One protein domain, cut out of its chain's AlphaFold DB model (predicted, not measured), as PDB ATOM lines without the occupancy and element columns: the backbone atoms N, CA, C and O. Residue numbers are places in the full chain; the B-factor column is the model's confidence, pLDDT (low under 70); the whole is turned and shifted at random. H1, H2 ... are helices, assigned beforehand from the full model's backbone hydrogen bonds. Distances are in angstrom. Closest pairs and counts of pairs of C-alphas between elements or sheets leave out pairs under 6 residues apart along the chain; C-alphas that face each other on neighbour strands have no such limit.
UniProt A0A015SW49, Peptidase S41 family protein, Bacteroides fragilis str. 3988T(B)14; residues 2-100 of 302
ATOM      1  N   ASN A   2     -25.489 -49.206 -35.717       88.81
ATOM      2  CA  ASN A   2     -26.045 -50.134 -34.709       88.81
ATOM      3  C   ASN A   2     -26.981 -49.457 -33.699       88.81
ATOM      4  O   ASN A   2     -28.061 -49.972 -33.464       88.81
ATOM      5  N   LYS A   3     -26.629 -48.270 -33.190       91.12
ATOM      6  CA  LYS A   3     -27.477 -47.498 -32.267       91.12
ATOM      7  C   LYS A   3     -28.896 -47.239 -32.806       91.12
ATOM      8  O   LYS A   3     -29.866 -47.493 -32.103       91.12
ATOM      9  N   PHE A   4     -29.019 -46.802 -34.060       93.00
ATOM     10  CA  PHE A   4     -30.309 -46.538 -34.712       93.00
ATOM     11  C   PHE A   4     -31.092 -47.831 -34.973       93.00
ATOM     12  O   PHE A   4     -32.274 -47.912 -34.654       93.00
ATOM     13  N   ASN A   5     -30.420 -48.875 -35.469       89.94
ATOM     14  CA  ASN A   5     -31.045 -50.181 -35.709       89.94
ATOM     15  C   ASN A   5     -31.529 -50.837 -34.409       89.94
ATOM     16  O   ASN A   5     -32.608 -51.425 -34.375       89.94
ATOM     17  N   SER A   6     -30.746 -50.729 -33.335       93.81
ATOM     18  CA  SER A   6     -31.120 -51.198 -32.002       93.81
ATOM     19  C   SER A   6     -32.312 -50.422 -31.455       93.81
ATOM     20  O   SER A   6     -33.222 -51.046 -30.922       93.81
ATOM     21  N   PHE A   7     -32.358 -49.096 -31.636       95.69
ATOM     22  CA  PHE A   7     -33.531 -48.305 -31.264       95.69
ATOM     23  C   PHE A   7     -34.779 -48.752 -32.035       95.69
ATOM     24  O   PHE A   7     -35.793 -49.026 -31.405       95.69
ATOM     25  N   MET A   8     -34.712 -48.919 -33.360       94.00
ATOM     26  CA  MET A   8     -35.878 -49.347 -34.149       94.00
ATOM     27  C   MET A   8     -36.389 -50.741 -33.762       94.00
ATOM     28  O   MET A   8     -37.570 -51.020 -33.924       94.00
ATOM     29  N   ARG A   9     -35.530 -51.610 -33.217       94.38
ATOM     30  CA  ARG A   9     -35.907 -52.931 -32.679       94.38
ATOM     31  C   ARG A   9     -36.283 -52.912 -31.193       94.38
ATOM     32  O   ARG A   9     -36.660 -53.952 -30.666       94.38
ATOM     33  N   SER A  10     -36.138 -51.776 -30.513       96.94
ATOM     34  CA  SER A  10     -36.463 -51.650 -29.090       96.94
ATOM     35  C   SER A  10     -37.967 -51.757 -28.845       96.94
ATOM     36  O   SER A  10     -38.770 -51.415 -29.714       96.94
ATOM     37  N   GLU A  11     -38.347 -52.163 -27.633       98.06
ATOM     38  CA  GLU A  11     -39.751 -52.199 -27.206       98.06
ATOM     39  C   GLU A  11     -40.434 -50.836 -27.369       98.06
ATOM     40  O   GLU A  11     -41.575 -50.777 -27.812       98.06
ATOM     41  N   ILE A  12     -39.714 -49.741 -27.104       97.81
ATOM     42  CA  ILE A  12     -40.232 -48.372 -27.215       97.81
ATOM     43  C   ILE A  12     -40.630 -48.041 -28.663       97.81
ATOM     44  O   ILE A  12     -41.733 -47.555 -28.909       97.81
ATOM     45  N   ALA A  13     -39.753 -48.315 -29.634       96.62
ATOM     46  CA  ALA A  13     -40.061 -48.053 -31.040       96.62
ATOM     47  C   ALA A  13     -41.145 -49.005 -31.569       96.62
ATOM     48  O   ALA A  13     -42.031 -48.580 -32.310       96.62
ATOM     49  N   GLN A  14     -41.102 -50.280 -31.173       97.19
ATOM     50  CA  GLN A  14     -42.087 -51.278 -31.596       97.19
ATOM     51  C   GLN A  14     -43.484 -51.002 -31.024       97.19
ATOM     52  O   GLN A  14     -44.471 -51.208 -31.731       97.19
ATOM     53  N   ASP A  15     -43.589 -50.479 -29.799       98.06
ATOM     54  CA  ASP A  15     -44.866 -50.040 -29.233       98.06
ATOM     55  C   ASP A  15     -45.449 -48.864 -30.027       98.06
ATOM     56  O   ASP A  15     -46.593 -48.936 -30.469       98.06
ATOM     57  N   ALA A  16     -44.652 -47.834 -30.335       97.25
ATOM     58  CA  ALA A  16     -45.102 -46.726 -31.181       97.25
ATOM     59  C   ALA A  16     -45.560 -47.194 -32.576       97.25
ATOM     60  O   ALA A  16     -46.621 -46.783 -33.045       97.25
ATOM     61  N   ILE A  17     -44.815 -48.100 -33.224       95.06
ATOM     62  CA  ILE A  17     -45.198 -48.691 -34.521       95.06
ATOM     63  C   ILE A  17     -46.536 -49.430 -34.410       95.06
ATOM     64  O   ILE A  17     -47.422 -49.241 -35.247       95.06
ATOM     65  N   LYS A  18     -46.716 -50.238 -33.361       95.50
ATOM     66  CA  LYS A  18     -47.975 -50.942 -33.106       95.50
ATOM     67  C   LYS A  18     -49.129 -49.961 -32.893       95.50
ATOM     68  O   LYS A  18     -50.181 -50.121 -33.503       95.50
ATOM     69  N   LYS A  19     -48.924 -48.912 -32.097       95.81
ATOM     70  CA  LYS A  19     -49.925 -47.870 -31.839       95.81
ATOM     71  C   LYS A  19     -50.316 -47.108 -33.107       95.81
ATOM     72  O   LYS A  19     -51.493 -46.806 -33.285       95.81
ATOM     73  N   ILE A  20     -49.376 -46.858 -34.022       93.19
ATOM     74  CA  ILE A  20     -49.664 -46.299 -35.355       93.19
ATOM     75  C   ILE A  20     -50.532 -47.259 -36.178       93.19
ATOM     76  O   ILE A  20     -51.517 -46.832 -36.784       93.19
ATOM     77  N   ALA A  21     -50.220 -48.557 -36.175       92.44
ATOM     78  CA  ALA A  21     -51.030 -49.554 -36.873       92.44
ATOM     79  C   ALA A  21     -52.459 -49.653 -36.301       92.44
ATOM     80  O   ALA A  21     -53.424 -49.708 -37.067       92.44
ATOM     81  N   ASP A  22     -52.605 -49.605 -34.974       91.94
ATOM     82  CA  ASP A  22     -53.902 -49.591 -34.288       91.94
ATOM     83  C   ASP A  22     -54.693 -48.305 -34.599       91.94
ATOM     84  O   ASP A  22     -55.915 -48.336 -34.796       91.94
ATOM     85  N   PHE A  23     -54.013 -47.156 -34.692       91.88
ATOM     86  CA  PHE A  23     -54.626 -45.883 -35.078       91.88
ATOM     87  C   PHE A  23     -55.203 -45.930 -36.497       91.88
ATOM     88  O   PHE A  23     -56.321 -45.462 -36.696       91.88
ATOM     89  N   ASN A  24     -54.519 -46.555 -37.462       86.62
ATOM     90  CA  ASN A  24     -55.017 -46.675 -38.841       86.62
ATOM     91  C   ASN A  24     -56.380 -47.385 -38.939       86.62
ATOM     92  O   ASN A  24     -57.106 -47.201 -39.913       86.62
ATOM     93  N   GLN A  25     -56.740 -48.191 -37.936       84.75
ATOM     94  CA  GLN A  25     -58.038 -48.866 -37.858       84.75
ATOM     95  C   GLN A  25     -59.033 -48.096 -36.976       84.75
ATOM     96  O   GLN A  25     -60.213 -47.946 -37.309       84.75
ATOM     97  N   SER A  26     -58.568 -47.613 -35.824       87.19
ATOM     98  CA  SER A  26     -59.428 -47.013 -34.801       87.19
ATOM     99  C   SER A  26     -59.732 -45.533 -35.041       87.19
ATOM    100  O   SER A  26     -60.830 -45.092 -34.696       87.19
ATOM    101  N   GLU A  27     -58.814 -44.786 -35.658       90.19
ATOM    102  CA  GLU A  27     -58.798 -43.317 -35.722       90.19
ATOM    103  C   GLU A  27     -58.998 -42.654 -34.348       90.19
ATOM    104  O   GLU A  27     -59.640 -41.614 -34.225       90.19
ATOM    105  N   ASN A  28     -58.482 -43.279 -33.288       92.00
ATOM    106  CA  ASN A  28     -58.609 -42.774 -31.928       92.00
ATOM    107  C   ASN A  28     -57.220 -42.524 -31.324       92.00
ATOM    108  O   ASN A  28     -56.576 -43.477 -30.882       92.00
ATOM    109  N   PRO A  29     -56.744 -41.269 -31.275       94.00
ATOM    110  CA  PRO A  29     -55.454 -40.945 -30.683       94.00
ATOM    111  C   PRO A  29     -55.597 -40.854 -29.158       94.00
ATOM    112  O   PRO A  29     -55.553 -39.770 -28.576       94.00
ATOM    113  N   ASP A  30     -55.831 -41.987 -28.496       93.31
ATOM    114  CA  ASP A  30     -55.983 -42.048 -27.040       93.31
ATOM    115  C   ASP A  30     -54.681 -41.690 -26.294       93.31
ATOM    116  O   ASP A  30     -53.647 -41.390 -26.893       93.31
ATOM    117  N   ASN A  31     -54.725 -41.648 -24.961       94.88
ATOM    118  CA  ASN A  31     -53.540 -41.288 -24.177       94.88
ATOM    119  C   ASN A  31     -52.395 -42.291 -24.351       94.88
ATOM    120  O   ASN A  31     -51.245 -41.870 -24.376       94.88
ATOM    121  N   SER A  32     -52.698 -43.579 -24.537       95.88
ATOM    122  CA  SER A  32     -51.673 -44.603 -24.746       95.88
ATOM    123  C   SER A  32     -50.959 -44.430 -26.088       95.88
ATOM    124  O   SER A  32     -49.753 -44.633 -26.171       95.88
ATOM    125  N   PHE A  33     -51.687 -44.013 -27.127       96.19
ATOM    126  CA  PHE A  33     -51.130 -43.687 -28.433       96.19
ATOM    127  C   PHE A  33     -50.168 -42.501 -28.330       96.19
ATOM    128  O   PHE A  33     -49.014 -42.615 -28.735       96.19
ATOM    129  N   ILE A  34     -50.608 -41.390 -27.729       96.38
ATOM    130  CA  ILE A  34     -49.769 -40.192 -27.579       96.38
ATOM    131  C   ILE A  34     -48.536 -40.481 -26.720       96.38
ATOM    132  O   ILE A  34     -47.430 -40.103 -27.094       96.38
ATOM    133  N   GLU A  35     -48.700 -41.199 -25.609       97.19
ATOM    134  CA  GLU A  35     -47.594 -41.559 -24.723       97.19
ATOM    135  C   GLU A  35     -46.547 -42.430 -25.432       97.19
ATOM    136  O   GLU A  35     -45.350 -42.175 -25.295       97.19
ATOM    137  N   ALA A  36     -46.976 -43.417 -26.223       97.94
ATOM    138  CA  ALA A  36     -46.068 -44.264 -26.995       97.94
ATOM    139  C   ALA A  36     -45.266 -43.454 -28.023       97.94
ATOM    140  O   ALA A  36     -44.049 -43.624 -28.134       97.94
ATOM    141  N   LEU A  37     -45.923 -42.535 -28.741       97.56
ATOM    142  CA  LEU A  37     -45.255 -41.679 -29.722       97.56
ATOM    143  C   LEU A  37     -44.254 -40.723 -29.060       97.56
ATOM    144  O   LEU A  37     -43.116 -40.621 -29.522       97.56
ATOM    145  N   SER A  38     -44.639 -40.070 -27.960       97.25
ATOM    146  CA  SER A  38     -43.748 -39.178 -27.210       97.25
ATOM    147  C   SER A  38     -42.537 -39.928 -26.657       97.25
ATOM    148  O   SER A  38     -41.406 -39.499 -26.873       97.25
ATOM    149  N   LYS A  39     -42.738 -41.107 -26.048       97.94
ATOM    150  CA  LYS A  39     -41.638 -41.956 -25.565       97.94
ATOM    151  C   LYS A  39     -40.690 -42.358 -26.689       97.94
ATOM    152  O   LYS A  39     -39.473 -42.300 -26.508       97.94
ATOM    153  N   ALA A  40     -41.222 -42.745 -27.849       97.81
ATOM    154  CA  ALA A  40     -40.400 -43.063 -29.007       97.81
ATOM    155  C   ALA A  40     -39.586 -41.855 -29.476       97.81
ATOM    156  O   ALA A  40     -38.393 -42.007 -29.728       97.81
ATOM    157  N   LYS A  41     -40.181 -40.659 -29.527       96.50
ATOM    158  CA  LYS A  41     -39.461 -39.434 -29.888       96.50
ATOM    159  C   LYS A  41     -38.355 -39.084 -28.891       96.50
ATOM    160  O   LYS A  41     -37.244 -38.786 -29.314       96.50
ATOM    161  N   GLU A  42     -38.642 -39.135 -27.594       96.38
ATOM    162  CA  GLU A  42     -37.696 -38.782 -26.525       96.38
ATOM    163  C   GLU A  42     -36.488 -39.726 -26.463       96.38
ATOM    164  O   GLU A  42     -35.377 -39.297 -26.161       96.38
ATOM    165  N   ASN A  43     -36.689 -41.012 -26.767       96.88
ATOM    166  CA  ASN A  43     -35.639 -42.036 -26.698       96.88
ATOM    167  C   ASN A  43     -34.907 -42.254 -28.033       96.88
ATOM    168  O   ASN A  43     -33.963 -43.048 -28.104       96.88
ATOM    169  N   ALA A  44     -35.339 -41.580 -29.098       96.44
ATOM    170  CA  ALA A  44     -34.752 -41.689 -30.423       96.44
ATOM    171  C   ALA A  44     -33.338 -41.071 -30.465       96.44
ATOM    172  O   ALA A  44     -33.169 -39.904 -30.112       96.44
ATOM    173  N   PRO A  45     -32.308 -41.806 -30.931       95.19
ATOM    174  CA  PRO A  45     -30.982 -41.229 -31.144       95.19
ATOM    175  C   PRO A  45     -30.987 -40.057 -32.141       95.19
ATOM    176  O   PRO A  45     -31.420 -40.194 -33.281       95.19
ATOM    177  N   ASP A  46     -30.426 -38.912 -31.760       92.88
ATOM    178  CA  ASP A  46     -30.338 -37.760 -32.662       92.88
ATOM    179  C   ASP A  46     -29.232 -37.961 -33.715       92.88
ATOM    180  O   ASP A  46     -28.048 -38.085 -33.393       92.88
ATOM    181  N   ILE A  47     -29.613 -37.975 -34.997       91.25
ATOM    182  CA  ILE A  47     -28.686 -38.200 -36.117       91.25
ATOM    183  C   ILE A  47     -27.553 -37.171 -36.127       91.25
ATOM    184  O   ILE A  47     -26.394 -37.537 -36.323       91.25
ATOM    185  N   ASN A  48     -27.870 -35.895 -35.912       90.00
ATOM    186  CA  ASN A  48     -26.892 -34.817 -35.980       90.00
ATOM    187  C   ASN A  48     -25.900 -34.915 -34.822       90.00
ATOM    188  O   ASN A  48     -24.695 -34.795 -35.046       90.00
ATOM    189  N   ILE A  49     -26.382 -35.197 -33.608       92.31
ATOM    190  CA  ILE A  49     -25.526 -35.396 -32.433       92.31
ATOM    191  C   ILE A  49     -24.605 -36.597 -32.657       92.31
ATOM    192  O   ILE A  49     -23.387 -36.447 -32.550       92.31
ATOM    193  N   GLU A  50     -25.139 -37.759 -33.035       91.94
ATOM    194  CA  GLU A  50     -24.334 -38.971 -33.235       91.94
ATOM    195  C   GLU A  50     -23.298 -38.808 -34.354       91.94
ATOM    196  O   GLU A  50     -22.143 -39.207 -34.206       91.94
ATOM    197  N   LEU A  51     -23.671 -38.181 -35.473       90.62
ATOM    198  CA  LEU A  51     -22.735 -37.938 -36.569       90.62
ATOM    199  C   LEU A  51     -21.721 -36.836 -36.233       90.62
ATOM    200  O   LEU A  51     -20.592 -36.886 -36.725       90.62
ATOM    201  N   SER A  52     -22.061 -35.854 -35.392       89.88
ATOM    202  CA  SER A  52     -21.116 -34.811 -34.968       89.88
ATOM    203  C   SER A  52     -19.929 -35.385 -34.187       89.88
ATOM    204  O   SER A  52     -18.796 -34.948 -34.398       89.88
ATOM    205  N   GLN A  53     -20.158 -36.433 -33.387       90.25
ATOM    206  CA  GLN A  53     -19.130 -37.094 -32.578       90.25
ATOM    207  C   GLN A  53     -18.000 -37.694 -33.424       90.25
ATOM    208  O   GLN A  53     -16.859 -37.750 -32.965       90.25
ATOM    209  N   LEU A  54     -18.270 -38.065 -34.684       88.94
ATOM    210  CA  LEU A  54     -17.247 -38.577 -35.603       88.94
ATOM    211  C   LEU A  54     -16.105 -37.576 -35.797       88.94
ATOM    212  O   LEU A  54     -14.951 -37.975 -35.861       88.94
ATOM    213  N   SER A  55     -16.395 -36.272 -35.806       86.81
ATOM    214  CA  SER A  55     -15.366 -35.227 -35.922       86.81
ATOM    215  C   SER A  55     -14.419 -35.168 -34.710       86.81
ATOM    216  O   SER A  55     -13.327 -34.603 -34.800       86.81
ATOM    217  N   GLY A  56     -14.808 -35.774 -33.585       88.94
ATOM    218  CA  GLY A  56     -13.960 -35.950 -32.409       88.94
ATOM    219  C   GLY A  56     -12.869 -37.007 -32.599       88.94
ATOM    220  O   GLY A  56     -11.801 -36.865 -32.000       88.94
ATOM    221  N   LEU A  57     -13.085 -38.005 -33.463       93.00
ATOM    222  CA  LEU A  57     -12.143 -39.095 -33.730       93.00
ATOM    223  C   LEU A  57     -10.980 -38.615 -34.604       93.00
ATOM    224  O   LEU A  57     -11.176 -37.880 -35.575       93.00
ATOM    225  N   LYS A  58      -9.754 -39.033 -34.268       95.12
ATOM    226  CA  LYS A  58      -8.524 -38.560 -34.924       95.12
ATOM    227  C   LYS A  58      -8.546 -38.843 -36.426       95.12
ATOM    228  O   LYS A  58      -8.211 -37.969 -37.220       95.12
ATOM    229  N   GLU A  59      -8.977 -40.034 -36.813       92.69
ATOM    230  CA  GLU A  59      -9.002 -40.522 -38.192       92.69
ATOM    231  C   GLU A  59      -9.951 -39.690 -39.060       92.69
ATOM    232  O   GLU A  59      -9.597 -39.295 -40.167       92.69
ATOM    233  N   PHE A  60     -11.130 -39.353 -38.536       94.62
ATOM    234  CA  PHE A  60     -12.106 -38.504 -39.220       94.62
ATOM    235  C   PHE A  60     -11.640 -37.042 -39.263       94.62
ATOM    236  O   PHE A  60     -11.705 -36.391 -40.305       94.62
ATOM    237  N   ARG A  61     -11.072 -36.528 -38.165       93.50
ATOM    238  CA  ARG A  61     -10.539 -35.157 -38.108       93.50
ATOM    239  C   ARG A  61      -9.426 -34.912 -39.128       93.50
ATOM    240  O   ARG A  61      -9.384 -33.846 -39.732       93.50
ATOM    241  N   LEU A  62      -8.548 -35.894 -39.327       96.25
ATOM    242  CA  LEU A  62      -7.458 -35.819 -40.305       96.25
ATOM    243  C   LEU A  62      -7.936 -35.985 -41.758       96.25
ATOM    244  O   LEU A  62      -7.178 -35.686 -42.675       96.25
ATOM    245  N   ASN A  63      -9.181 -36.421 -41.982       96.00
ATOM    246  CA  ASN A  63      -9.743 -36.689 -43.307       96.00
ATOM    247  C   ASN A  63     -11.108 -35.986 -43.486       96.00
ATOM    248  O   ASN A  63     -12.155 -36.643 -43.490       96.00
ATOM    249  N   PRO A  64     -11.138 -34.649 -43.649       92.75
ATOM    250  CA  PRO A  64     -12.382 -33.874 -43.648       92.75
ATOM    251  C   PRO A  64     -13.313 -34.208 -44.823       92.75
ATOM    252  O   PRO A  64     -14.513 -34.367 -44.616       92.75
ATOM    253  N   ASN A  65     -12.778 -34.400 -46.035       95.31
ATOM    254  CA  ASN A  65     -13.592 -34.751 -47.208       95.31
ATOM    255  C   ASN A  65     -14.274 -36.115 -47.040       95.31
ATOM    256  O   ASN A  65     -15.471 -36.249 -47.299       95.31
ATOM    257  N   TYR A  66     -13.530 -37.114 -46.547       94.38
ATOM    258  CA  TYR A  66     -14.086 -38.430 -46.229       94.38
ATOM    259  C   TYR A  66     -15.147 -38.330 -45.133       94.38
ATOM    260  O   TYR A  66     -16.210 -38.927 -45.252       94.38
ATOM    261  N   THR A  67     -14.891 -37.537 -44.092       93.94
ATOM    262  CA  THR A  67     -15.837 -37.330 -42.991       93.94
ATOM    263  C   THR A  67     -17.152 -36.735 -43.477       93.94
ATOM    264  O   THR A  67     -18.212 -37.238 -43.110       93.94
ATOM    265  N   THR A  68     -17.106 -35.704 -44.321       93.88
ATOM    266  CA  THR A  68     -18.308 -35.105 -44.915       93.88
ATOM    267  C   THR A  68     -19.069 -36.121 -45.761       93.88
ATOM    268  O   THR A  68     -20.264 -36.322 -45.543       93.88
ATOM    269  N   TRP A  69     -18.375 -36.825 -46.662       95.50
ATOM    270  CA  TRP A  69     -18.978 -37.874 -47.489       95.50
ATOM    271  C   TRP A  69     -19.616 -38.982 -46.640       95.50
ATOM    272  O   TRP A  69     -20.759 -39.367 -46.874       95.50
ATOM    273  N   PHE A  70     -18.922 -39.465 -45.608       94.31
ATOM    274  CA  PHE A  70     -19.401 -40.542 -44.746       94.31
ATOM    275  C   PHE A  70     -20.634 -40.127 -43.938       94.31
ATOM    276  O   PHE A  70     -21.583 -40.907 -43.823       94.31
ATOM    277  N   LYS A  71     -20.650 -38.897 -43.403       92.81
ATOM    278  CA  LYS A  71     -21.823 -38.336 -42.717       92.81
ATOM    279  C   LYS A  71     -23.017 -38.265 -43.661       92.81
ATOM    280  O   LYS A  71     -24.085 -38.745 -43.301       92.81
ATOM    281  N   GLN A  72     -22.818 -37.754 -44.876       93.25
ATOM    282  CA  GLN A  72     -23.871 -37.691 -45.886       93.25
ATOM    283  C   GLN A  72     -24.431 -39.084 -46.206       93.25
ATOM    284  O   GLN A  72     -25.635 -39.297 -46.092       93.25
ATOM    285  N   ARG A  73     -23.568 -40.060 -46.523       93.94
ATOM    286  CA  ARG A  73     -24.003 -41.433 -46.838       93.94
ATOM    287  C   ARG A  73     -24.688 -42.127 -45.666       93.94
ATOM    288  O   ARG A  73     -25.621 -42.897 -45.871       93.94
ATOM    289  N   SER A  74     -24.259 -41.839 -44.440       92.31
ATOM    290  CA  SER A  74     -24.914 -42.344 -43.231       92.31
ATOM    291  C   SER A  74     -26.319 -41.766 -43.065       92.31
ATOM    292  O   SER A  74     -27.246 -42.515 -42.763       92.31
ATOM    293  N   THR A  75     -26.492 -40.462 -43.289       90.62
ATOM    294  CA  THR A  75     -27.809 -39.811 -43.259       90.62
ATOM    295  C   THR A  75     -28.727 -40.368 -44.344       90.62
ATOM    296  O   THR A  75     -29.842 -40.771 -44.028       90.62
ATOM    297  N   GLU A  76     -28.250 -40.472 -45.587       90.50
ATOM    298  CA  GLU A  76     -29.016 -41.046 -46.706       90.50
ATOM    299  C   GLU A  76     -29.454 -42.489 -46.411       90.50
ATOM    300  O   GLU A  76     -30.603 -42.852 -46.655       90.50
ATOM    301  N   HIS A  77     -28.578 -43.309 -45.823       90.00
ATOM    302  CA  HIS A  77     -28.922 -44.674 -45.424       90.00
ATOM    303  C   HIS A  77     -30.021 -44.708 -44.350       90.00
ATOM    304  O   HIS A  77     -30.991 -45.454 -44.488       90.00
ATOM    305  N   LEU A  78     -29.910 -43.876 -43.307       89.88
ATOM    306  CA  LEU A  78     -30.932 -43.791 -42.257       89.88
ATOM    307  C   LEU A  78     -32.282 -43.298 -42.795       89.88
ATOM    308  O   LEU A  78     -33.323 -43.758 -42.332       89.88
ATOM    309  N   GLN A  79     -32.259 -42.386 -43.767       85.00
ATOM    310  CA  GLN A  79     -33.456 -41.852 -44.409       85.00
ATOM    311  C   GLN A  79     -34.136 -42.884 -45.310       85.00
ATOM    312  O   GLN A  79     -35.329 -43.132 -45.161       85.00
ATOM    313  N   LEU A  80     -33.383 -43.480 -46.237       83.19
ATOM    314  CA  LEU A  80     -33.944 -44.242 -47.353       83.19
ATOM    315  C   LEU A  80     -34.029 -45.744 -47.086       83.19
ATOM    316  O   LEU A  80     -34.961 -46.390 -47.547       83.19
ATOM    317  N   ALA A  81     -33.058 -46.316 -46.372       79.38
ATOM    318  CA  ALA A  81     -33.002 -47.762 -46.151       79.38
ATOM    319  C   ALA A  81     -33.620 -48.182 -44.812       79.38
ATOM    320  O   ALA A  81     -34.105 -49.303 -44.685       79.38
ATOM    321  N   CYS A  82     -33.580 -47.303 -43.808       82.06
ATOM    322  CA  CYS A  82     -34.098 -47.595 -42.470       82.06
ATOM    323  C   CYS A  82     -35.413 -46.874 -42.146       82.06
ATOM    324  O   CYS A  82     -35.952 -47.107 -41.067       82.06
ATOM    325  N   GLU A  83     -35.878 -45.968 -43.020       86.06
ATOM    326  CA  GLU A  83     -37.052 -45.096 -42.818       86.06
ATOM    327  C   GLU A  83     -37.050 -44.335 -41.478       86.06
ATOM    328  O   GLU A  83     -38.076 -43.858 -40.996       86.06
ATOM    329  N   TYR A  84     -35.879 -44.184 -40.858       92.19
ATOM    330  CA  TYR A  84     -35.752 -43.714 -39.483       92.19
ATOM    331  C   TYR A  84     -36.225 -42.264 -39.335       92.19
ATOM    332  O   TYR A  84     -36.965 -41.914 -38.417       92.19
ATOM    333  N   THR A  85     -35.842 -41.413 -40.284       90.19
ATOM    334  CA  THR A  85     -36.289 -40.017 -40.316       90.19
ATOM    335  C   THR A  85     -37.768 -39.889 -40.652       90.19
ATOM    336  O   THR A  85     -38.411 -38.972 -40.157       90.19
ATOM    337  N   VAL A  86     -38.314 -40.792 -41.475       90.44
ATOM    338  CA  VAL A  86     -39.741 -40.805 -41.824       90.44
ATOM    339  C   VAL A  86     -40.563 -41.172 -40.592       90.44
ATOM    340  O   VAL A  86     -41.522 -40.476 -40.273       90.44
ATOM    341  N   PHE A  87     -40.136 -42.192 -39.843       93.25
ATOM    342  CA  PHE A  87     -40.737 -42.573 -38.568       93.25
ATOM    343  C   PHE A  87     -40.795 -41.392 -37.586       93.25
ATOM    344  O   PHE A  87     -41.875 -41.049 -37.103       93.25
ATOM    345  N   LEU A  88     -39.666 -40.714 -37.348       94.12
ATOM    346  CA  LEU A  88     -39.629 -39.563 -36.438       94.12
ATOM    347  C   LEU A  88     -40.427 -38.366 -36.958       94.12
ATOM    348  O   LEU A  88     -41.133 -37.734 -36.179       94.12
ATOM    349  N   SER A  89     -40.359 -38.076 -38.259       92.44
ATOM    350  CA  SER A  89     -41.130 -36.986 -38.862       92.44
ATOM    351  C   SER A  89     -42.634 -37.234 -38.754       92.44
ATOM    352  O   SER A  89     -43.384 -36.297 -38.495       92.44
ATOM    353  N   ASN A  90     -43.084 -38.475 -38.933       90.94
ATOM    354  CA  ASN A  90     -44.489 -38.838 -38.783       90.94
ATOM    355  C   ASN A  90     -44.950 -38.711 -37.330       90.94
ATOM    356  O   ASN A  90     -46.040 -38.196 -37.092       90.94
ATOM    357  N   ILE A  91     -44.115 -39.113 -36.368       94.94
ATOM    358  CA  ILE A  91     -44.384 -38.885 -34.945       94.94
ATOM    359  C   ILE A  91     -44.506 -37.389 -34.653       94.94
ATOM    360  O   ILE A  91     -45.522 -36.963 -34.105       94.94
ATOM    361  N   ASP A  92     -43.527 -36.587 -35.073       93.38
ATOM    362  CA  ASP A  92     -43.521 -35.137 -34.862       93.38
ATOM    363  C   ASP A  92     -44.765 -34.468 -35.459       93.38
ATOM    364  O   ASP A  92     -45.379 -33.613 -34.822       93.38
ATOM    365  N   ASN A  93     -45.183 -34.897 -36.654       90.88
ATOM    366  CA  ASN A  93     -46.378 -34.397 -37.338       90.88
ATOM    367  C   ASN A  93     -47.683 -34.618 -36.558       90.88
ATOM    368  O   ASN A  93     -48.685 -33.948 -36.856       90.88
ATOM    369  N   VAL A  94     -47.678 -35.564 -35.616       91.50
ATOM    370  CA  VAL A  94     -48.790 -35.878 -34.718       91.50
ATOM    371  C   VAL A  94     -48.615 -35.152 -33.387       91.50
ATOM    372  O   VAL A  94     -49.461 -34.334 -33.036       91.50
ATOM    373  N   ILE A  95     -47.524 -35.412 -32.657       93.06
ATOM    374  CA  ILE A  95     -47.375 -34.951 -31.266       93.06
ATOM    375  C   ILE A  95     -47.149 -33.440 -31.150       93.06
ATOM    376  O   ILE A  95     -47.562 -32.843 -30.161       93.06
ATOM    377  N   ASN A  96     -46.569 -32.797 -32.171       92.94
ATOM    378  CA  ASN A  96     -46.346 -31.346 -32.166       92.94
ATOM    379  C   ASN A  96     -47.541 -30.555 -32.718       92.94
ATOM    380  O   ASN A  96     -47.454 -29.341 -32.890       92.94
ATOM    381  N   ASN A  97     -48.660 -31.219 -33.023       92.88
ATOM    382  CA  ASN A  97     -49.854 -30.572 -33.544       92.88
ATOM    383  C   ASN A  97     -51.072 -30.901 -32.671       92.88
ATOM    384  O   ASN A  97     -51.878 -31.778 -32.989       92.88
ATOM    385  N   GLN A  98     -51.217 -30.146 -31.577       92.19
ATOM    386  CA  GLN A  98     -52.328 -30.305 -30.638       92.19
ATOM    387  C   GLN A  98     -53.694 -30.161 -31.323       92.19
ATOM    388  O   GLN A  98     -54.621 -30.895 -30.997       92.19
ATOM    389  N   TYR A  99     -53.800 -29.292 -32.332       93.62
ATOM    390  CA  TYR A  99     -55.033 -29.121 -33.097       93.62
ATOM    391  C   TYR A  99     -55.490 -30.424 -33.769       93.62
ATOM    392  O   TYR A  99     -56.667 -30.764 -33.686       93.62
ATOM    393  N   LYS A 100     -54.583 -31.198 -34.385       91.88
ATOM    394  CA  LYS A 100     -54.940 -32.506 -34.966       91.88
ATOM    395  C   LYS A 100     -55.448 -33.465 -33.893       91.88
ATOM    396  O   LYS A 100     -56.458 -34.132 -34.096       91.88
TER     397      LYS A 100
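What this domain is: This is residues 2 to 100 of the 302 residues of the protein "Peptidase S41 family protein" of Bacteroides fragilis str. 3988T(B)14 (UniProt A0A015SW49). A long, loose all-helix model has two helical ends: at one, the hairpin of H2 and H3 with H7 crossing H3; at the other, H4 and H6 side by side, with the short H5 at the turn between them. H3 and H4 run in succession toward the H5 end, H6 and H7 lead back, and H1 lies near the beginnings of H2 and H7. The printed part has 99 residues with seven named helices, H1 to H7 in chain order, and no named strand. Its radius of gyration of the C-alphas is 16.2 A, and its spans of 53 by 26 by 20 A only just make a rod.

How they stand to each other: H1, residues 2 to 8, is close but not clearly touching to H2, residues 11 to 26; their closest C-alphas, of Phe 7 and Ala 13, are 6.5 A apart. H2 and H3, residues 31 to 43, form a helical hairpin and touch, closest at the C-alphas of Ala 16 and Ala 36, 5.0 A apart, at a steep tilt of 36 degrees, only just past shallow, opposite ways. H3 and H4, residues 47 to 56, are apart. H5, residues 58 to 61, only just touches H4, only at the corner, with 3 pairs of C-alphas within 8 A; those of Ser 55 and Arg 61 are closest, 5.3 A. H6, residues 64 to 80, touches H4 at a shallow tilt of 21 degrees, opposite ways, with the C-alphas of Leu 51 and Lys 71 closest at 6.2 A. H7, residues 84 to 95, touches H6 only at the corner, closest at the C-alphas of Gln 79 and Thr 85, 5.3 A. H7 also touches H3 at a steep tilt of 44 degrees, opposite ways, with the C-alphas of Leu 37 and Ile 91 closest at 6.0 A. Helix packing is only just mostly crossed: of 3 pairs that touch and have a tilt, leaving out those that touch only at the corner or at their ends, 1 is at a shallow tilt. Every O i to N i+4 pair is within hydrogen-bond range in H1, H3, H6 and H7, against 11 of 12 in H2 and 3 of 6 in H4; H5 is too short for such a pair.

Where its parts are: H1 begins at C-alpha 2, (-26.045, -50.134, -34.709). H2 measures 21.7 A from first to last C-alpha, H3 18.1 A, H4 15.4 A and H7 16.7 A. H6, with 17 residues the longest helix, measures 24.2 A and begins at C-alpha 64, (-12.382, -33.874, -43.648). H7 ends at C-alpha 95, (-47.375, -34.951, -31.266).

The domain as a whole: The two C-alphas farthest apart, of Ser 26 and Leu 62, are 53.4 A apart. The printed part has no cut, and the links between successive helices are tight. Mean pLDDT of the printed part is 92.8, and no printed residue is under 70.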